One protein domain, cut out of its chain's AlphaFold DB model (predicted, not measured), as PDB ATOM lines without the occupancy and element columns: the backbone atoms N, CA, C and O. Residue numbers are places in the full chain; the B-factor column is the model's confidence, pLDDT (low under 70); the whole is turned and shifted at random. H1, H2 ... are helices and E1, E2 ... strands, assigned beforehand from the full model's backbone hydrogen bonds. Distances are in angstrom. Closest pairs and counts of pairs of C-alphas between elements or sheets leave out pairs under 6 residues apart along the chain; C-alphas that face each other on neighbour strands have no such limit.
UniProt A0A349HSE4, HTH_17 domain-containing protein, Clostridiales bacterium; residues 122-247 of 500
ATOM      1  N   SER A 122     154.746  96.425 166.737       96.75
ATOM      2  CA  SER A 122     155.270  97.095 165.548       96.75
ATOM      3  C   SER A 122     154.296  98.172 165.055       96.75
ATOM      4  O   SER A 122     153.100  98.153 165.358       96.75
ATOM      5  N   VAL A 123     154.801  99.094 164.232       96.50
ATOM      6  CA  VAL A 123     153.984 100.120 163.560       96.50
ATOM      7  C   VAL A 123     152.779  99.509 162.831       96.50
ATOM      8  O   VAL A 123     151.685 100.057 162.929       96.50
ATOM      9  N   GLU A 124     152.970  98.380 162.147       96.44
ATOM     10  CA  GLU A 124     151.922  97.680 161.390       96.44
ATOM     11  C   GLU A 124     150.845  97.094 162.317       96.44
ATOM     12  O   GLU A 124     149.644  97.283 162.108       96.44
ATOM     13  N   GLN A 125     151.261  96.427 163.398       95.88
ATOM     14  CA  GLN A 125     150.336  95.860 164.384       95.88
ATOM     15  C   GLN A 125     149.513  96.953 165.078       95.88
ATOM     16  O   GLN A 125     148.295  96.815 165.206       95.88
ATOM     17  N   TYR A 126     150.154  98.061 165.462       95.44
ATOM     18  CA  TYR A 126     149.477  99.209 166.064       95.44
ATOM     19  C   TYR A 126     148.496  99.870 165.082       95.44
ATOM     20  O   TYR A 126     147.362 100.192 165.437       95.44
ATOM     21  N   ALA A 127     148.903 100.029 163.818       94.81
ATOM     22  CA  ALA A 127     148.050 100.575 162.768       94.81
ATOM     23  C   ALA A 127     146.777  99.733 162.584       94.81
ATOM     24  O   ALA A 127     145.671 100.278 162.555       94.81
ATOM     25  N   LYS A 128     146.920  98.401 162.572       93.88
ATOM     26  CA  LYS A 128     145.800  97.456 162.505       93.88
ATOM     27  C   LYS A 128     144.870  97.554 163.718       93.88
ATOM     28  O   LYS A 128     143.657  97.562 163.527       93.88
ATOM     29  N   GLN A 129     145.411  97.660 164.936       89.94
ATOM     30  CA  GLN A 129     144.622  97.784 166.173       89.94
ATOM     31  C   GLN A 129     143.680  98.995 166.146       89.94
ATOM     32  O   GLN A 129     142.543  98.903 166.607       89.94
ATOM     33  N   TYR A 130     144.132 100.113 165.574       90.44
ATOM     34  CA  TYR A 130     143.371 101.364 165.523       90.44
ATOM     35  C   TYR A 130     142.692 101.642 164.175       90.44
ATOM     36  O   TYR A 130     142.066 102.692 164.018       90.44
ATOM     37  N   GLY A 131     142.795 100.727 163.204       91.50
ATOM     38  CA  GLY A 131     142.194 100.884 161.877       91.50
ATOM     39  C   GLY A 131     142.772 102.053 161.069       91.50
ATOM     40  O   GLY A 131     142.040 102.717 160.337       91.50
ATOM     41  N   VAL A 132     144.069 102.335 161.219       94.06
ATOM     42  CA  VAL A 132     144.790 103.399 160.497       94.06
ATOM     43  C   VAL A 132     145.904 102.820 159.624       94.06
ATOM     44  O   VAL A 132     146.172 101.626 159.657       94.06
ATOM     45  N   THR A 133     146.559 103.659 158.816       96.38
ATOM     46  CA  THR A 133     147.698 103.224 157.988       96.38
ATOM     47  C   THR A 133     149.023 103.332 158.741       96.38
ATOM     48  O   THR A 133     149.213 104.250 159.542       96.38
ATOM     49  N   ASP A 134     149.994 102.485 158.403       96.50
ATOM     50  CA  ASP A 134     151.371 102.561 158.910       96.50
ATOM     51  C   ASP A 134     151.990 103.949 158.719       96.50
ATOM     52  O   ASP A 134     152.685 104.475 159.592       96.50
ATOM     53  N   THR A 135     151.712 104.580 157.574       95.81
ATOM     54  CA  THR A 135     152.168 105.938 157.260       95.81
ATOM     55  C   THR A 135     151.623 106.947 158.268       95.81
ATOM     56  O   THR A 135     152.360 107.830 158.708       95.81
ATOM     57  N   THR A 136     150.359 106.809 158.676       95.81
ATOM     58  CA  THR A 136     149.731 107.653 159.702       95.81
ATOM     59  C   THR A 136     150.435 107.502 161.049       95.81
ATOM     60  O   THR A 136     150.789 108.506 161.667       95.81
ATOM     61  N   VAL A 137     150.721 106.269 161.472       96.06
ATOM     62  CA  VAL A 137     151.415 105.991 162.740       96.06
ATOM     63  C   VAL A 137     152.839 106.557 162.726       96.06
ATOM     64  O   VAL A 137     153.239 107.263 163.652       96.06
ATOM     65  N   ARG A 138     153.595 106.362 161.634       95.38
ATOM     66  CA  ARG A 138     154.934 106.962 161.471       95.38
ATOM     67  C   ARG A 138     154.888 108.488 161.495       95.38
ATOM     68  O   ARG A 138     155.790 109.118 162.044       95.38
ATOM     69  N   GLN A 139     153.846 109.095 160.920       94.56
ATOM     70  CA  GLN A 139     153.638 110.540 161.006       94.56
ATOM     71  C   GLN A 139     153.345 110.994 162.436       94.56
ATOM     72  O   GLN A 139     153.817 112.062 162.819       94.56
ATOM     73  N   TRP A 140     152.600 110.221 163.228       95.38
ATOM     74  CA  TRP A 140     152.366 110.538 164.637       95.38
ATOM     75  C   TRP A 140     153.653 110.485 165.456       95.38
ATOM     76  O   TRP A 140     153.925 111.437 166.183       95.38
ATOM     77  N   ILE A 141     154.482 109.456 165.269       95.00
ATOM     78  CA  ILE A 141     155.797 109.356 165.921       95.00
ATOM     79  C   ILE A 141     156.680 110.545 165.523       95.00
ATOM     80  O   ILE A 141     157.156 111.274 166.385       95.00
ATOM     81  N   ARG A 142     156.828 110.818 164.215       92.88
ATOM     82  CA  ARG A 142     157.663 111.926 163.704       92.88
ATOM     83  C   ARG A 142     157.216 113.304 164.204       92.88
ATOM     84  O   ARG A 142     158.009 114.238 164.214       92.88
ATOM     85  N   ARG A 143     155.932 113.453 164.537       90.75
ATOM     86  CA  ARG A 143     155.345 114.705 165.031       90.75
ATOM     87  C   ARG A 143     155.310 114.797 166.561       90.75
ATOM     88  O   ARG A 143     154.699 115.736 167.066       90.75
ATOM     89  N   GLY A 144     155.901 113.836 167.279       88.25
ATOM     90  CA  GLY A 144     155.885 113.796 168.746       88.25
ATOM     91  C   GLY A 144     154.500 113.533 169.346       88.25
ATOM     92  O   GLY A 144     154.241 113.907 170.479       88.25
ATOM     93  N   LYS A 145     153.573 112.933 168.584       90.00
ATOM     94  CA  LYS A 145     152.197 112.666 169.041       90.00
ATOM     95  C   LYS A 145     152.033 111.322 169.747       90.00
ATOM     96  O   LYS A 145     151.154 111.186 170.583       90.00
ATOM     97  N   LEU A 146     152.846 110.333 169.379       91.88
ATOM     98  CA  LEU A 146     152.925 109.040 170.062       91.88
ATOM     99  C   LEU A 146     154.175 109.030 170.937       91.88
ATOM    100  O   LEU A 146     155.227 108.545 170.527       91.88
ATOM    101  N   ARG A 147     154.057 109.632 172.119       90.94
ATOM    102  CA  ARG A 147     155.194 109.923 173.005       90.94
ATOM    103  C   ARG A 147     155.724 108.697 173.747       90.94
ATOM    104  O   ARG A 147     156.860 108.684 174.187       90.94
ATOM    105  N   THR A 148     154.922 107.642 173.820       90.88
ATOM    106  CA  THR A 148     155.283 106.360 174.436       90.88
ATOM    107  C   THR A 148     155.991 105.408 173.469       90.88
ATOM    108  O   THR A 148     156.410 104.322 173.867       90.88
ATOM    109  N   ALA A 149     156.129 105.784 172.191       93.81
ATOM    110  CA  ALA A 149     156.843 104.982 171.208       93.81
ATOM    111  C   ALA A 149     158.338 104.941 171.536       93.81
ATOM    112  O   ALA A 149     158.959 105.978 171.742       93.81
ATOM    113  N   LYS A 150     158.931 103.748 171.507       93.06
ATOM    114  CA  LYS A 150     160.355 103.531 171.777       93.06
ATOM    115  C   LYS A 150     161.059 103.026 170.527       93.06
ATOM    116  O   LYS A 150     160.470 102.354 169.673       93.06
ATOM    117  N   LYS A 151     162.349 103.330 170.410       93.06
ATOM    118  CA  LYS A 151     163.171 102.858 169.294       93.06
ATOM    119  C   LYS A 151     163.877 101.553 169.662       93.06
ATOM    120  O   LYS A 151     164.675 101.516 170.592       93.06
ATOM    121  N   LYS A 152     163.616 100.482 168.907       90.81
ATOM    122  CA  LYS A 152     164.257  99.166 169.060       90.81
ATOM    123  C   LYS A 152     165.101  98.873 167.821       90.81
ATOM    124  O   LYS A 152     164.619  98.374 166.807       90.81
ATOM    125  N   GLY A 153     166.383  99.234 167.883       87.94
ATOM    126  CA  GLY A 153     167.286  99.152 166.733       87.94
ATOM    127  C   GLY A 153     166.900 100.153 165.637       87.94
ATOM    128  O   GLY A 153     166.986 101.367 165.836       87.94
ATOM    129  N   ARG A 154     166.502  99.651 164.461       88.00
ATOM    130  CA  ARG A 154     166.051 100.494 163.335       88.00
ATOM    131  C   ARG A 154     164.551 100.775 163.355       88.00
ATOM    132  O   ARG A 154     164.123 101.738 162.719       88.00
ATOM    133  N   ASP A 155     163.791  99.983 164.100       93.50
ATOM    134  CA  ASP A 155     162.338 100.021 164.091       93.50
ATOM    135  C   ASP A 155     161.774 100.745 165.311       93.50
ATOM    136  O   ASP A 155     162.407 100.856 166.364       93.50
ATOM    137  N   TRP A 156     160.561 101.262 165.137       95.88
ATOM    138  CA  TRP A 156     159.769 101.832 166.217       95.88
ATOM    139  C   TRP A 156     158.808 100.781 166.740       95.88
ATOM    140  O   TRP A 156     158.132 100.108 165.955       95.88
ATOM    141  N   VAL A 157     158.740 100.684 168.059       95.75
ATOM    142  CA  VAL A 157     157.782  99.850 168.770       95.75
ATOM    143  C   VAL A 157     156.929 100.720 169.678       95.75
ATOM    144  O   VAL A 157     157.399 101.722 170.217       95.75
ATOM    145  N   ILE A 158     155.661 100.362 169.818       95.69
ATOM    146  CA  ILE A 158     154.665 101.148 170.540       95.69
ATOM    147  C   ILE A 158     154.039 100.230 171.592       95.69
ATOM    148  O   ILE A 158     153.590  99.144 171.222       95.69
ATOM    149  N   PRO A 159     154.007 100.617 172.878       94.12
ATOM    150  CA  PRO A 159     153.296  99.854 173.898       94.12
ATOM    151  C   PRO A 159     151.842  99.629 173.479       94.12
ATOM    152  O   PRO A 159     151.179 100.568 173.032       94.12
ATOM    153  N   ALA A 160     151.323  98.412 173.631       93.62
ATOM    154  CA  ALA A 160     149.938  98.094 173.276       93.62
ATOM    155  C   ALA A 160     148.917  98.956 174.050       93.62
ATOM    156  O   ALA A 160     147.801  99.174 173.576       93.62
ATOM    157  N   LEU A 161     149.320  99.466 175.220       91.19
ATOM    158  CA  LEU A 161     148.541 100.356 176.078       91.19
ATOM    159  C   LEU A 161     148.446 101.803 175.543       91.19
ATOM    160  O   LEU A 161     147.620 102.585 176.010       91.19
ATOM    161  N   ALA A 162     149.271 102.194 174.567       91.12
ATOM    162  CA  ALA A 162     149.297 103.558 174.041       91.12
ATOM    163  C   ALA A 162     148.019 103.897 173.256       91.12
ATOM    164  O   ALA A 162     147.721 103.262 172.244       91.12
ATOM    165  N   ASP A 163     147.293 104.941 173.666       90.25
ATOM    166  CA  ASP A 163     146.084 105.342 172.944       90.25
ATOM    167  C   ASP A 163     146.381 106.101 171.644       90.25
ATOM    168  O   ASP A 163     147.466 106.653 171.441       90.25
ATOM    169  N   LYS A 164     145.373 106.179 170.770       89.00
ATOM    170  CA  LYS A 164     145.431 107.027 169.581       89.00
ATOM    171  C   LYS A 164     145.602 108.501 169.995       89.00
ATOM    172  O   LYS A 164     144.875 108.971 170.872       89.00
ATOM    173  N   PRO A 165     146.476 109.277 169.330       88.88
ATOM    174  CA  PRO A 165     146.653 110.683 169.673       88.88
ATOM    175  C   PRO A 165     145.368 111.500 169.494       88.88
ATOM    176  O   PRO A 165     144.692 111.389 168.462       88.88
ATOM    177  N   LYS A 166     145.063 112.375 170.459       85.06
ATOM    178  CA  LYS A 166     143.945 113.322 170.369       85.06
ATOM    179  C   LYS A 166     144.269 114.487 169.420       85.06
ATOM    180  O   LYS A 166     145.387 114.667 168.918       85.06
ATOM    181  N   ARG A 167     143.240 115.272 169.085       83.50
ATOM    182  CA  ARG A 167     143.395 116.475 168.256       83.50
ATOM    183  C   ARG A 167     143.923 117.616 169.122       83.50
ATOM    184  O   ARG A 167     143.313 117.946 170.124       83.50
ATOM    185  N   GLY A 168     144.981 118.271 168.655       85.19
ATOM    186  CA  GLY A 168     145.639 119.357 169.382       85.19
ATOM    187  C   GLY A 168     147.033 118.950 169.844       85.19
ATOM    188  O   GLY A 168     147.538 117.901 169.433       85.19
ATOM    189  N   PHE A 169     147.656 119.829 170.618       88.44
ATOM    190  CA  PHE A 169     148.849 119.532 171.395       88.44
ATOM    191  C   PHE A 169     148.420 119.378 172.852       88.44
ATOM    192  O   PHE A 169     147.614 120.170 173.333       88.44
ATOM    193  N   GLU A 170     148.957 118.369 173.523       87.88
ATOM    194  CA  GLU A 170     148.791 118.170 174.960       87.88
ATOM    195  C   GLU A 170     150.122 118.490 175.623       87.88
ATOM    196  O   GLU A 170     151.176 118.115 175.091       87.88
ATOM    197  N   ASN A 171     150.082 119.181 176.759       89.62
ATOM    198  CA  ASN A 171     151.283 119.451 177.540       89.62
ATOM    199  C   ASN A 171     151.949 118.129 177.943       89.62
ATOM    200  O   ASN A 171     151.303 117.080 177.967       89.62
ATOM    201  N   VAL A 172     153.255 118.156 178.171       89.25
ATOM    202  CA  VAL A 172     154.018 116.935 178.442       89.25
ATOM    203  C   VAL A 172     155.230 117.218 179.294       89.25
ATOM    204  O   VAL A 172     155.930 118.202 179.059       89.25
ATOM    205  N   THR A 173     155.518 116.288 180.194       90.81
ATOM    206  CA  THR A 173     156.779 116.241 180.920       90.81
ATOM    207  C   THR A 173     157.569 115.005 180.506       90.81
ATOM    208  O   THR A 173     157.019 113.910 180.368       90.81
ATOM    209  N   TYR A 174     158.863 115.191 180.270       91.38
ATOM    210  CA  TYR A 174     159.823 114.122 180.008       91.38
ATOM    211  C   TYR A 174     160.827 114.063 181.156       91.38
ATOM    212  O   TYR A 174     161.259 115.118 181.622       91.38
ATOM    213  N   PHE A 175     161.243 112.856 181.540       89.25
ATOM    214  CA  PHE A 175     162.216 112.603 182.604       89.25
ATOM    215  C   PHE A 175     163.301 111.628 182.149       89.25
ATOM    216  O   PHE A 175     163.052 110.740 181.330       89.25
ATOM    217  N   TRP A 176     164.512 111.785 182.682       90.25
ATOM    218  CA  TRP A 176     165.630 110.873 182.447       90.25
ATOM    219  C   TRP A 176     166.652 110.899 183.574       90.25
ATOM    220  O   TRP A 176     166.898 111.925 184.197       90.25
ATOM    221  N   ASN A 177     167.361 109.784 183.742       86.44
ATOM    222  CA  ASN A 177     168.548 109.738 184.599       86.44
ATOM    223  C   ASN A 177     169.808 110.229 183.873       86.44
ATOM    224  O   ASN A 177     170.648 110.905 184.460       86.44
ATOM    225  N   LEU A 178     169.957 109.875 182.592       87.25
ATOM    226  CA  LEU A 178     171.129 110.218 181.791       87.25
ATOM    227  C   LEU A 178     170.748 110.380 180.319       87.25
ATOM    228  O   LEU A 178     170.077 109.519 179.752       87.25
ATOM    229  N   LEU A 179     171.243 111.446 179.686       90.69
ATOM    230  CA  LEU A 179     171.150 111.633 178.239       90.69
ATOM    231  C   LEU A 179     172.471 111.275 177.540       90.69
ATOM    232  O   LEU A 179     173.542 111.646 178.026       90.69
ATOM    233  N   PRO A 180     172.421 110.631 176.359       92.50
ATOM    234  CA  PRO A 180     173.583 110.482 175.493       92.50
ATOM    235  C   PRO A 180     174.179 111.839 175.101       92.50
ATOM    236  O   PRO A 180     173.453 112.811 174.861       92.50
ATOM    237  N   ILE A 181     175.504 111.888 174.954       91.44
ATOM    238  CA  ILE A 181     176.237 113.106 174.573       91.44
ATOM    239  C   ILE A 181     175.736 113.652 173.230       91.44
ATOM    240  O   ILE A 181     175.672 114.864 173.040       91.44
ATOM    241  N   GLU A 182     175.315 112.790 172.304       93.25
ATOM    242  CA  GLU A 182     174.749 113.182 171.013       93.25
ATOM    243  C   GLU A 182     173.452 113.987 171.169       93.25
ATOM    244  O   GLU A 182     173.234 114.952 170.433       93.25
ATOM    245  N   ALA A 183     172.604 113.618 172.135       92.75
ATOM    246  CA  ALA A 183     171.372 114.340 172.435       92.75
ATOM    247  C   ALA A 183     171.683 115.698 173.077       92.75
ATOM    248  O   ALA A 183     171.139 116.710 172.639       92.75
ATOM    249  N   ILE A 184     172.625 115.735 174.026       92.44
ATOM    250  CA  ILE A 184     173.089 116.973 174.673       92.44
ATOM    251  C   ILE A 184     173.728 117.920 173.649       92.44
ATOM    252  O   ILE A 184     173.458 119.113 173.650       92.44
ATOM    253  N   ASN A 185     174.546 117.415 172.726       93.88
ATOM    254  CA  ASN A 185     175.163 118.241 171.686       93.88
ATOM    255  C   ASN A 185     174.127 118.834 170.727       93.88
ATOM    256  O   ASN A 185     174.299 119.951 170.242       93.88
ATOM    257  N   ARG A 186     173.052 118.089 170.448       95.00
ATOM    258  CA  ARG A 186     171.949 118.558 169.606       95.00
ATOM    259  C   ARG A 186     171.035 119.543 170.333       95.00
ATOM    260  O   ARG A 186     170.523 120.459 169.695       95.00
ATOM    261  N   PHE A 187     170.848 119.364 171.637       93.94
ATOM    262  CA  PHE A 187     170.002 120.194 172.493       93.94
ATOM    263  C   PHE A 187     170.779 120.612 173.757       93.94
ATOM    264  O   PHE A 187     170.557 120.054 174.833       93.94
ATOM    265  N   PRO A 188     171.703 121.591 173.654       90.81
ATOM    266  CA  PRO A 188     172.635 121.927 174.741       90.81
ATOM    267  C   PRO A 188     171.974 122.387 176.037       90.81
ATOM    268  O   PRO A 188     172.549 122.219 177.108       90.81
ATOM    269  N   TYR A 189     170.760 122.931 175.947       88.31
ATOM    270  CA  TYR A 189     169.970 123.362 177.098       88.31
ATOM    271  C   TYR A 189     169.493 122.199 177.989       88.31
ATOM    272  O   TYR A 189     169.009 122.454 179.083       88.31
ATOM    273  N   LEU A 190     169.657 120.938 177.564       89.94
ATOM    274  CA  LEU A 190     169.357 119.756 178.381       89.94
ATOM    275  C   LEU A 190     170.528 119.295 179.266       89.94
ATOM    276  O   LEU A 190     170.386 118.326 180.001       89.94
ATOM    277  N   ARG A 191     171.709 119.923 179.159       85.62
ATOM    278  CA  ARG A 191     172.950 119.426 179.783       85.62
ATOM    279  C   ARG A 191     172.858 119.282 181.303       85.62
ATOM    280  O   ARG A 191     173.386 118.315 181.839       85.62
ATOM    281  N   ASP A 192     172.205 120.237 181.955       81.06
ATOM    282  CA  ASP A 192     172.170 120.356 183.415       81.06
ATOM    283  C   ASP A 192     170.759 120.105 183.977       81.06
ATOM    284  O   ASP A 192     170.435 120.562 185.072       81.06
ATOM    285  N   CYS A 193     169.902 119.394 183.232       83.44
ATOM    286  CA  CYS A 193     168.572 119.007 183.694       83.44
ATOM    287  C   CYS A 193     168.287 117.515 183.467       83.44
ATOM    288  O   CYS A 193     168.847 116.869 182.579       83.44
ATOM    289  N   ASN A 194     167.407 116.971 184.303       87.44
ATOM    290  CA  ASN A 194     166.904 115.594 184.259       87.44
ATOM    291  C   ASN A 194     165.421 115.522 183.854       87.44
ATOM    292  O   ASN A 194     164.839 114.439 183.790       87.44
ATOM    293  N   SER A 195     164.816 116.676 183.572       89.00
ATOM    294  CA  SER A 195     163.424 116.810 183.170       89.00
ATOM    295  C   SER A 195     163.205 118.030 182.280       89.00
ATOM    296  O   SER A 195     163.944 119.022 182.352       89.00
ATOM    297  N   ILE A 196     162.158 117.970 181.456       91.81
ATOM    298  CA  ILE A 196     161.576 119.141 180.794       91.81
ATOM    299  C   ILE A 196     160.058 119.069 180.791       91.81
ATOM    300  O   ILE A 196     159.492 117.998 180.594       91.81
ATOM    301  N   TYR A 197     159.420 120.230 180.895       91.12
ATOM    302  CA  TYR A 197     157.993 120.415 180.669       91.12
ATOM    303  C   TYR A 197     157.767 121.236 179.397       91.12
ATOM    304  O   TYR A 197     158.375 122.294 179.219       91.12
ATOM    305  N   ILE A 198     156.910 120.757 178.497       92.50
ATOM    306  CA  ILE A 198     156.583 121.422 177.234       92.50
ATOM    307  C   ILE A 198     155.095 121.746 177.200       92.50
ATOM    308  O   ILE A 198     154.253 120.850 177.281       92.50
ATOM    309  N   TYR A 199     154.776 123.019 176.980       91.94
ATOM    310  CA  TYR A 199     153.409 123.491 176.785       91.94
ATOM    311  C   TYR A 199     153.291 124.390 175.549       91.94
ATOM    312  O   TYR A 199     154.265 124.994 175.091       91.94
ATOM    313  N   GLN A 200     152.097 124.438 174.961       94.06
ATOM    314  CA  GLN A 200     151.809 125.293 173.808       94.06
ATOM    315  C   GLN A 200     151.360 126.678 174.275       94.06
ATOM    316  O   GLN A 200     150.585 126.783 175.222       94.06
ATOM    317  N   ASP A 201     151.801 127.730 173.587       93.25
ATOM    318  CA  ASP A 201     151.361 129.089 173.887       93.25
ATOM    319  C   ASP A 201     149.839 129.255 173.669       93.25
ATOM    320  O   ASP A 201     149.214 128.659 172.773       93.25
ATOM    321  N   GLU A 202     149.204 130.043 174.535       91.25
ATOM    322  CA  GLU A 202     147.760 130.260 174.481       91.25
ATOM    323  C   GLU A 202     147.356 131.125 173.283       91.25
ATOM    324  O   GLU A 202     146.350 130.822 172.634       91.25
ATOM    325  N   MET A 203     148.180 132.124 172.950       92.31
ATOM    326  CA  MET A 203     147.929 133.129 171.919       92.31
ATOM    327  C   MET A 203     148.513 132.720 170.563       92.31
ATOM    328  O   MET A 203     147.844 132.875 169.539       92.31
ATOM    329  N   ASP A 204     149.721 132.147 170.537       92.38
ATOM    330  CA  ASP A 204     150.348 131.630 169.314       92.38
ATOM    331  C   ASP A 204     150.471 130.101 169.317       92.38
ATOM    332  O   ASP A 204     151.448 129.512 169.770       92.38
ATOM    333  N   LYS A 205     149.521 129.421 168.669       90.31
ATOM    334  CA  LYS A 205     149.521 127.952 168.545       90.31
ATOM    335  C   LYS A 205     150.715 127.367 167.771       90.31
ATOM    336  O   LYS A 205     150.816 126.142 167.661       90.31
ATOM    337  N   LYS A 206     151.616 128.173 167.205       92.44
ATOM    338  CA  LYS A 206     152.860 127.697 166.574       92.44
ATOM    339  C   LYS A 206     154.079 127.789 167.490       92.44
ATOM    340  O   LYS A 206     155.105 127.191 167.136       92.44
ATOM    341  N   LEU A 207     153.948 128.485 168.617       94.88
ATOM    342  CA  LEU A 207     154.970 128.676 169.632       94.88
ATOM    343  C   LEU A 207     154.777 127.676 170.776       94.88
ATOM    344  O   LEU A 207     153.661 127.420 171.236       94.88
ATOM    345  N   PHE A 208     155.883 127.093 171.220       95.19
ATOM    346  CA  PHE A 208     155.927 126.157 172.333       95.19
ATOM    347  C   PHE A 208     156.973 126.626 173.330       95.19
ATOM    348  O   PHE A 208     158.029 127.120 172.943       95.19
ATOM    349  N   HIS A 209     156.693 126.424 174.606       93.62
ATOM    350  CA  HIS A 209     157.585 126.773 175.696       93.62
ATOM    351  C   HIS A 209     158.108 125.486 176.321       93.62
ATOM    352  O   HIS A 209     157.322 124.640 176.741       93.62
ATOM    353  N   CYS A 210     159.428 125.330 176.345       92.56
ATOM    354  CA  CYS A 210     160.131 124.231 176.991       92.56
ATOM    355  C   CYS A 210     160.806 124.762 178.252       92.56
ATOM    356  O   CYS A 210     161.674 125.631 178.179       92.56
ATOM    357  N   VAL A 211     160.409 124.230 179.397       89.50
ATOM    358  CA  VAL A 211     160.924 124.610 180.710       89.50
ATOM    359  C   VAL A 211     161.807 123.483 181.223       89.50
ATOM    360  O   VAL A 211     161.364 122.340 181.304       89.50
ATOM    361  N   THR A 212     163.057 123.790 181.555       82.62
ATOM    362  CA  THR A 212     164.011 122.845 182.150       82.62
ATOM    363  C   THR A 212     163.895 122.924 183.679       82.62
ATOM    364  O   THR A 212     164.601 123.725 184.291       82.62
ATOM    365  N   TYR A 213     162.963 122.188 184.306       70.19
ATOM    366  CA  TYR A 213     162.717 122.283 185.760       70.19
ATOM    367  C   TYR A 213     162.229 120.999 186.457       70.19
ATOM    368  O   TYR A 213     161.476 120.217 185.875       70.19
ATOM    369  N   TRP A 214     162.583 120.896 187.751       48.47
ATOM    370  CA  TRP A 214     161.874 120.198 188.839       48.47
ATOM    371  C   TRP A 214     161.869 121.073 190.124       48.47
ATOM    372  O   TRP A 214     162.871 121.766 190.340       48.47
ATOM    373  N   PRO A 215     160.814 121.046 190.982       39.31
ATOM    374  CA  PRO A 215     160.726 121.738 192.279       39.31
ATOM    375  C   PRO A 215     162.036 121.835 193.079       39.31
ATOM    376  O   PRO A 215     162.548 120.814 193.528       39.31
ATOM    377  N   GLY A 216     162.574 123.052 193.277       43.50
ATOM    378  CA  GLY A 216     163.704 123.330 194.192       43.50
ATOM    379  C   GLY A 216     165.046 123.787 193.586       43.50
ATOM    380  O   GLY A 216     166.014 123.927 194.331       43.50
ATOM    381  N   ASN A 217     165.142 124.044 192.275       48.16
ATOM    382  CA  ASN A 217     166.384 124.514 191.635       48.16
ATOM    383  C   ASN A 217     166.264 125.977 191.153       48.16
ATOM    384  O   ASN A 217     165.353 126.304 190.401       48.16
ATOM    385  N   GLU A 218     167.184 126.861 191.558       46.03
ATOM    386  CA  GLU A 218     167.117 128.327 191.345       46.03
ATOM    387  C   GLU A 218     167.412 128.796 189.899       46.03
ATOM    388  O   GLU A 218     167.452 129.996 189.625       46.03
ATOM    389  N   LYS A 219     167.649 127.881 188.949       51.66
ATOM    390  CA  LYS A 219     168.002 128.218 187.558       51.66
ATOM    391  C   LYS A 219     166.893 127.829 186.587       51.66
ATOM    392  O   LYS A 219     166.928 126.766 185.976       51.66
ATOM    393  N   GLU A 220     165.930 128.725 186.416       59.72
ATOM    394  CA  GLU A 220     164.889 128.596 185.398       59.72
ATOM    395  C   GLU A 220     165.466 128.824 183.991       59.72
ATOM    396  O   GLU A 220     165.921 129.915 183.645       59.72
ATOM    397  N   GLY A 221     165.438 127.781 183.157       69.50
ATOM    398  CA  GLY A 221     165.668 127.880 181.719       69.50
ATOM    399  C   GLY A 221     164.348 127.742 180.971       69.50
ATOM    400  O   GLY A 221     163.758 126.662 180.948       69.50
ATOM    401  N   LYS A 222     163.880 128.824 180.339       85.25
ATOM    402  CA  LYS A 222     162.733 128.795 179.423       85.25
ATOM    403  C   LYS A 222     163.227 128.955 177.989       85.25
ATOM    404  O   LYS A 222     163.832 129.968 177.649       85.25
ATOM    405  N   ILE A 223     162.969 127.950 177.158       91.62
ATOM    406  CA  ILE A 223     163.333 127.930 175.742       91.62
ATOM    407  C   ILE A 223     162.061 127.978 174.904       91.62
ATOM    408  O   ILE A 223     161.160 127.155 175.070       91.62
ATOM    409  N   GLU A 224     162.005 128.920 173.973       94.88
ATOM    410  CA  GLU A 224     160.965 128.963 172.954       94.88
ATOM    411  C   GLU A 224     161.317 128.019 171.804       94.88
ATOM    412  O   GLU A 224     162.439 128.018 171.297       94.88
ATOM    413  N   LEU A 225     160.352 127.202 171.392       95.75
ATOM    414  CA  LEU A 225     160.500 126.231 170.320       95.75
ATOM    415  C   LEU A 225     159.447 126.480 169.245       95.75
ATOM    416  O   LEU A 225     158.250 126.598 169.517       95.75
ATOM    417  N   THR A 226     159.875 126.456 167.989       96.19
ATOM    418  CA  THR A 226     158.961 126.325 166.856       96.19
ATOM    419  C   THR A 226     158.380 124.911 166.791       96.19
ATOM    420  O   THR A 226     158.920 123.947 167.338       96.19
ATOM    421  N   THR A 227     157.316 124.742 166.001       94.06
ATOM    422  CA  THR A 227     156.741 123.419 165.691       94.06
ATOM    423  C   THR A 227     157.806 122.401 165.257       94.06
ATOM    424  O   THR A 227     157.781 121.260 165.706       94.06
ATOM    425  N   LYS A 228     158.760 122.803 164.403       94.69
ATOM    426  CA  LYS A 228     159.787 121.900 163.862       94.69
ATOM    427  C   LYS A 228     160.828 121.514 164.914       94.69
ATOM    428  O   LYS A 228     161.258 120.363 164.942       94.69
ATOM    429  N   GLU A 229     161.243 122.460 165.751       96.06
ATOM    430  CA  GLU A 229     162.218 122.215 166.822       96.06
ATOM    431  C   GLU A 229     161.633 121.304 167.894       96.06
ATOM    432  O   GLU A 229     162.271 120.324 168.268       96.06
ATOM    433  N   ARG A 230     160.381 121.551 168.284       95.69
ATOM    434  CA  ARG A 230     159.632 120.727 169.233       95.69
ATOM    435  C   ARG A 230     159.433 119.298 168.718       95.69
ATOM    436  O   ARG A 230     159.771 118.354 169.422       95.69
ATOM    437  N   GLU A 231     159.000 119.109 167.465       95.75
ATOM    438  CA  GLU A 231     158.911 117.769 166.846       95.75
ATOM    439  C   GLU A 231     160.271 117.054 166.801       95.75
ATOM    440  O   GLU A 231     160.359 115.849 167.050       95.75
ATOM    441  N   SER A 232     161.339 117.792 166.485       95.56
ATOM    442  CA  SER A 232     162.712 117.283 166.445       95.56
ATOM    443  C   SER A 232     163.209 116.853 167.828       95.56
ATOM    444  O   SER A 232     163.870 115.820 167.928       95.56
ATOM    445  N   LEU A 233     162.900 117.633 168.866       95.75
ATOM    446  CA  LEU A 233     163.225 117.343 170.258       95.75
ATOM    447  C   LEU A 233     162.476 116.101 170.744       95.75
ATOM    448  O   LEU A 233     163.118 115.112 171.083       95.75
ATOM    449  N   GLU A 234     161.140 116.108 170.689       95.44
ATOM    450  CA  GLU A 234     160.309 115.001 171.181       95.44
ATOM    451  C   GLU A 234     160.661 113.681 170.477       95.44
ATOM    452  O   GLU A 234     160.902 112.679 171.139       95.44
ATOM    453  N   THR A 235     160.802 113.683 169.143       94.88
ATOM    454  CA  THR A 235     161.183 112.471 168.385       94.88
ATOM    455  C   THR A 235     162.573 111.954 168.774       94.88
ATOM    456  O   THR A 235     162.833 110.754 168.694       94.88
ATOM    457  N   CYS A 236     163.492 112.850 169.153       94.69
ATOM    458  CA  CYS A 236     164.812 112.455 169.631       94.69
ATOM    459  C   CYS A 236     164.720 111.814 171.018       94.69
ATOM    460  O   CYS A 236     165.299 110.750 171.208       94.69
ATOM    461  N   LEU A 237     163.982 112.434 171.945       94.50
ATOM    462  CA  LEU A 237     163.846 111.972 173.328       94.50
ATOM    463  C   LEU A 237     163.198 110.592 173.402       94.50
ATOM    464  O   LEU A 237     163.797 109.670 173.935       94.50
ATOM    465  N   ILE A 238     162.049 110.388 172.757       94.00
ATOM    466  CA  ILE A 238     161.351 109.088 172.789       94.00
ATOM    467  C   ILE A 238     162.162 107.954 172.122       94.00
ATOM    468  O   ILE A 238     161.905 106.766 172.309       94.00
ATOM    469  N   GLY A 239     163.169 108.312 171.318       92.69
ATOM    470  CA  GLY A 239     164.103 107.366 170.716       92.69
ATOM    471  C   GLY A 239     165.257 106.938 171.628       92.69
ATOM    472  O   GLY A 239     165.998 106.032 171.243       92.69
ATOM    473  N   ILE A 240     165.438 107.580 172.783       92.69
ATOM    474  CA  ILE A 240     166.520 107.311 173.735       92.69
ATOM    475  C   ILE A 240     166.028 106.310 174.795       92.69
ATOM    476  O   ILE A 240     164.978 106.526 175.403       92.69
ATOM    477  N   PRO A 241     166.764 105.212 175.050       87.69
ATOM    478  CA  PRO A 241     166.445 104.300 176.144       87.69
ATOM    479  C   PRO A 241     166.516 105.000 177.508       87.69
ATOM    480  O   PRO A 241     167.476 105.716 177.776       87.69
ATOM    481  N   GLY A 242     165.539 104.745 178.381       85.56
ATOM    482  CA  GLY A 242     165.493 105.327 179.730       85.56
ATOM    483  C   GLY A 242     164.885 106.731 179.806       85.56
ATOM    484  O   GLY A 242     164.979 107.359 180.855       85.56
ATOM    485  N   ILE A 243     164.287 107.216 178.711       89.81
ATOM    486  CA  ILE A 243     163.378 108.364 178.745       89.81
ATOM    487  C   ILE A 243     161.996 107.886 179.166       89.81
ATOM    488  O   ILE A 243     161.419 107.007 178.516       89.81
ATOM    489  N   ASP A 244     161.471 108.528 180.200       87.44
ATOM    490  CA  ASP A 244     160.100 108.368 180.652       87.44
ATOM    491  C   ASP A 244     159.285 109.616 180.310       87.44
ATOM    492  O   ASP A 244     159.796 110.737 180.242       87.44
ATOM    493  N   VAL A 245     158.001 109.400 180.045       88.19
ATOM    494  CA  VAL A 245     157.029 110.453 179.748       88.19
ATOM    495  C   VAL A 245     155.973 110.394 180.833       88.19
ATOM    496  O   VAL A 245     155.439 109.315 181.088       88.19
ATOM    497  N   GLU A 246     155.677 111.528 181.457       81.75
ATOM    498  CA  GLU A 246     154.587 111.615 182.427       81.75
ATOM    499  C   GLU A 246     153.263 111.259 181.745       81.75
ATOM    500  O   GLU A 246     152.910 111.858 180.723       81.75
ATOM    501  N   ASP A 247     152.544 110.269 182.278       66.44
ATOM    502  CA  ASP A 247     151.153 110.039 181.890       66.44
ATOM    503  C   ASP A 247     150.283 110.900 182.808       66.44
ATOM    504  O   ASP A 247     150.171 110.630 183.998       66.44
TER     505      ASP A 247
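This is residues 122 to 247 of the 500 residues of the protein "HTH_17 domain-containing protein" of Clostridiales bacterium (UniProt A0A349HSE4). A strongly twisted sheet of five strands with the helix H4 packed on one face makes the larger lobe, with the short helix H3 beside H4. A smaller lobe, made of H1, H2 and the hairpin of E1 and E2, joins it where H2 meets H4 and through the long link of residues 160 to 171. The printed part has 126 residues with four named helices and seven named strands, in the order H1 H2 E1 E2 E3 H3 E4 E5 E6 H4 E7; the class is mixed, helices and strands. The large sheet has the order E6 E5 E4 E3 E7, all antiparallel. The whole is compact, with a radius of gyration of the C-alphas of 14.9 A and spans of 47 by 35 by 23 A.

In the large sheet E4, residues 195 to 200, has E3, residues 172 to 176, as an antiparallel neighbour at 164 degrees, with N 174 and O 196 at 2.9 A. E4, E5, residues 207 to 212, and E6, residues 221 to 226, form a meander, each strand the antiparallel neighbour of the one before, and both links are hairpins. N 211 and O 197 are 2.8 A apart, and N 210 and O 223 are 2.8 A apart. E7, residues 243 to 245, is the edge strand next to E3, with N 175 and O 244 at 2.9 A; E6 is the other edge strand. H4, residues 227 to 237, is on this sheet, and together they make two layers, a helix on one face of a sheet. H3, residues 181 to 186, is close to H4 but not clearly touching, at a shallow tilt of 4 degrees, opposite ways; their closest C-alphas, of Ala 183 and Cys 236, are 7.4 A apart. H2, residues 134 to 142, touches H4, about perpendicular at 85 degrees, with the C-alphas of Arg 142 and Thr 235 closest at 5.9 A. H1, residues 123 to 130, touches H2, about perpendicular at 76 degrees, with the C-alphas of Ala 127 and Asp 134 closest at 5.5 A. E1, residues 150 to 152, and E2, residues 155 to 159, form an antiparallel hairpin, with N 150 and O 157 at 2.8 A. In H1, H2, H3 and H4 every O i to N i+4 pair is within hydrogen-bond range.

E4 is 17.2 A long, E5 16.5 A, E6 16.4 A, H4 15.5 A and E3 13.7 A. H1 begins at C-alpha 123 (153.984, 100.120, 163.560), H4 at C-alpha 227 (156.741, 123.419, 165.691), and E7 ends at C-alpha 245 (157.029, 110.453, 179.748).

The two C-alphas farthest apart, of Gly 131 and Glu 218, are 47.4 A apart. The printed part has no cut, and the link from E2 to E3 is long. The mean pLDDT of the printed part is 88.8, and residues 214 to 221 and residue 247 are under 70.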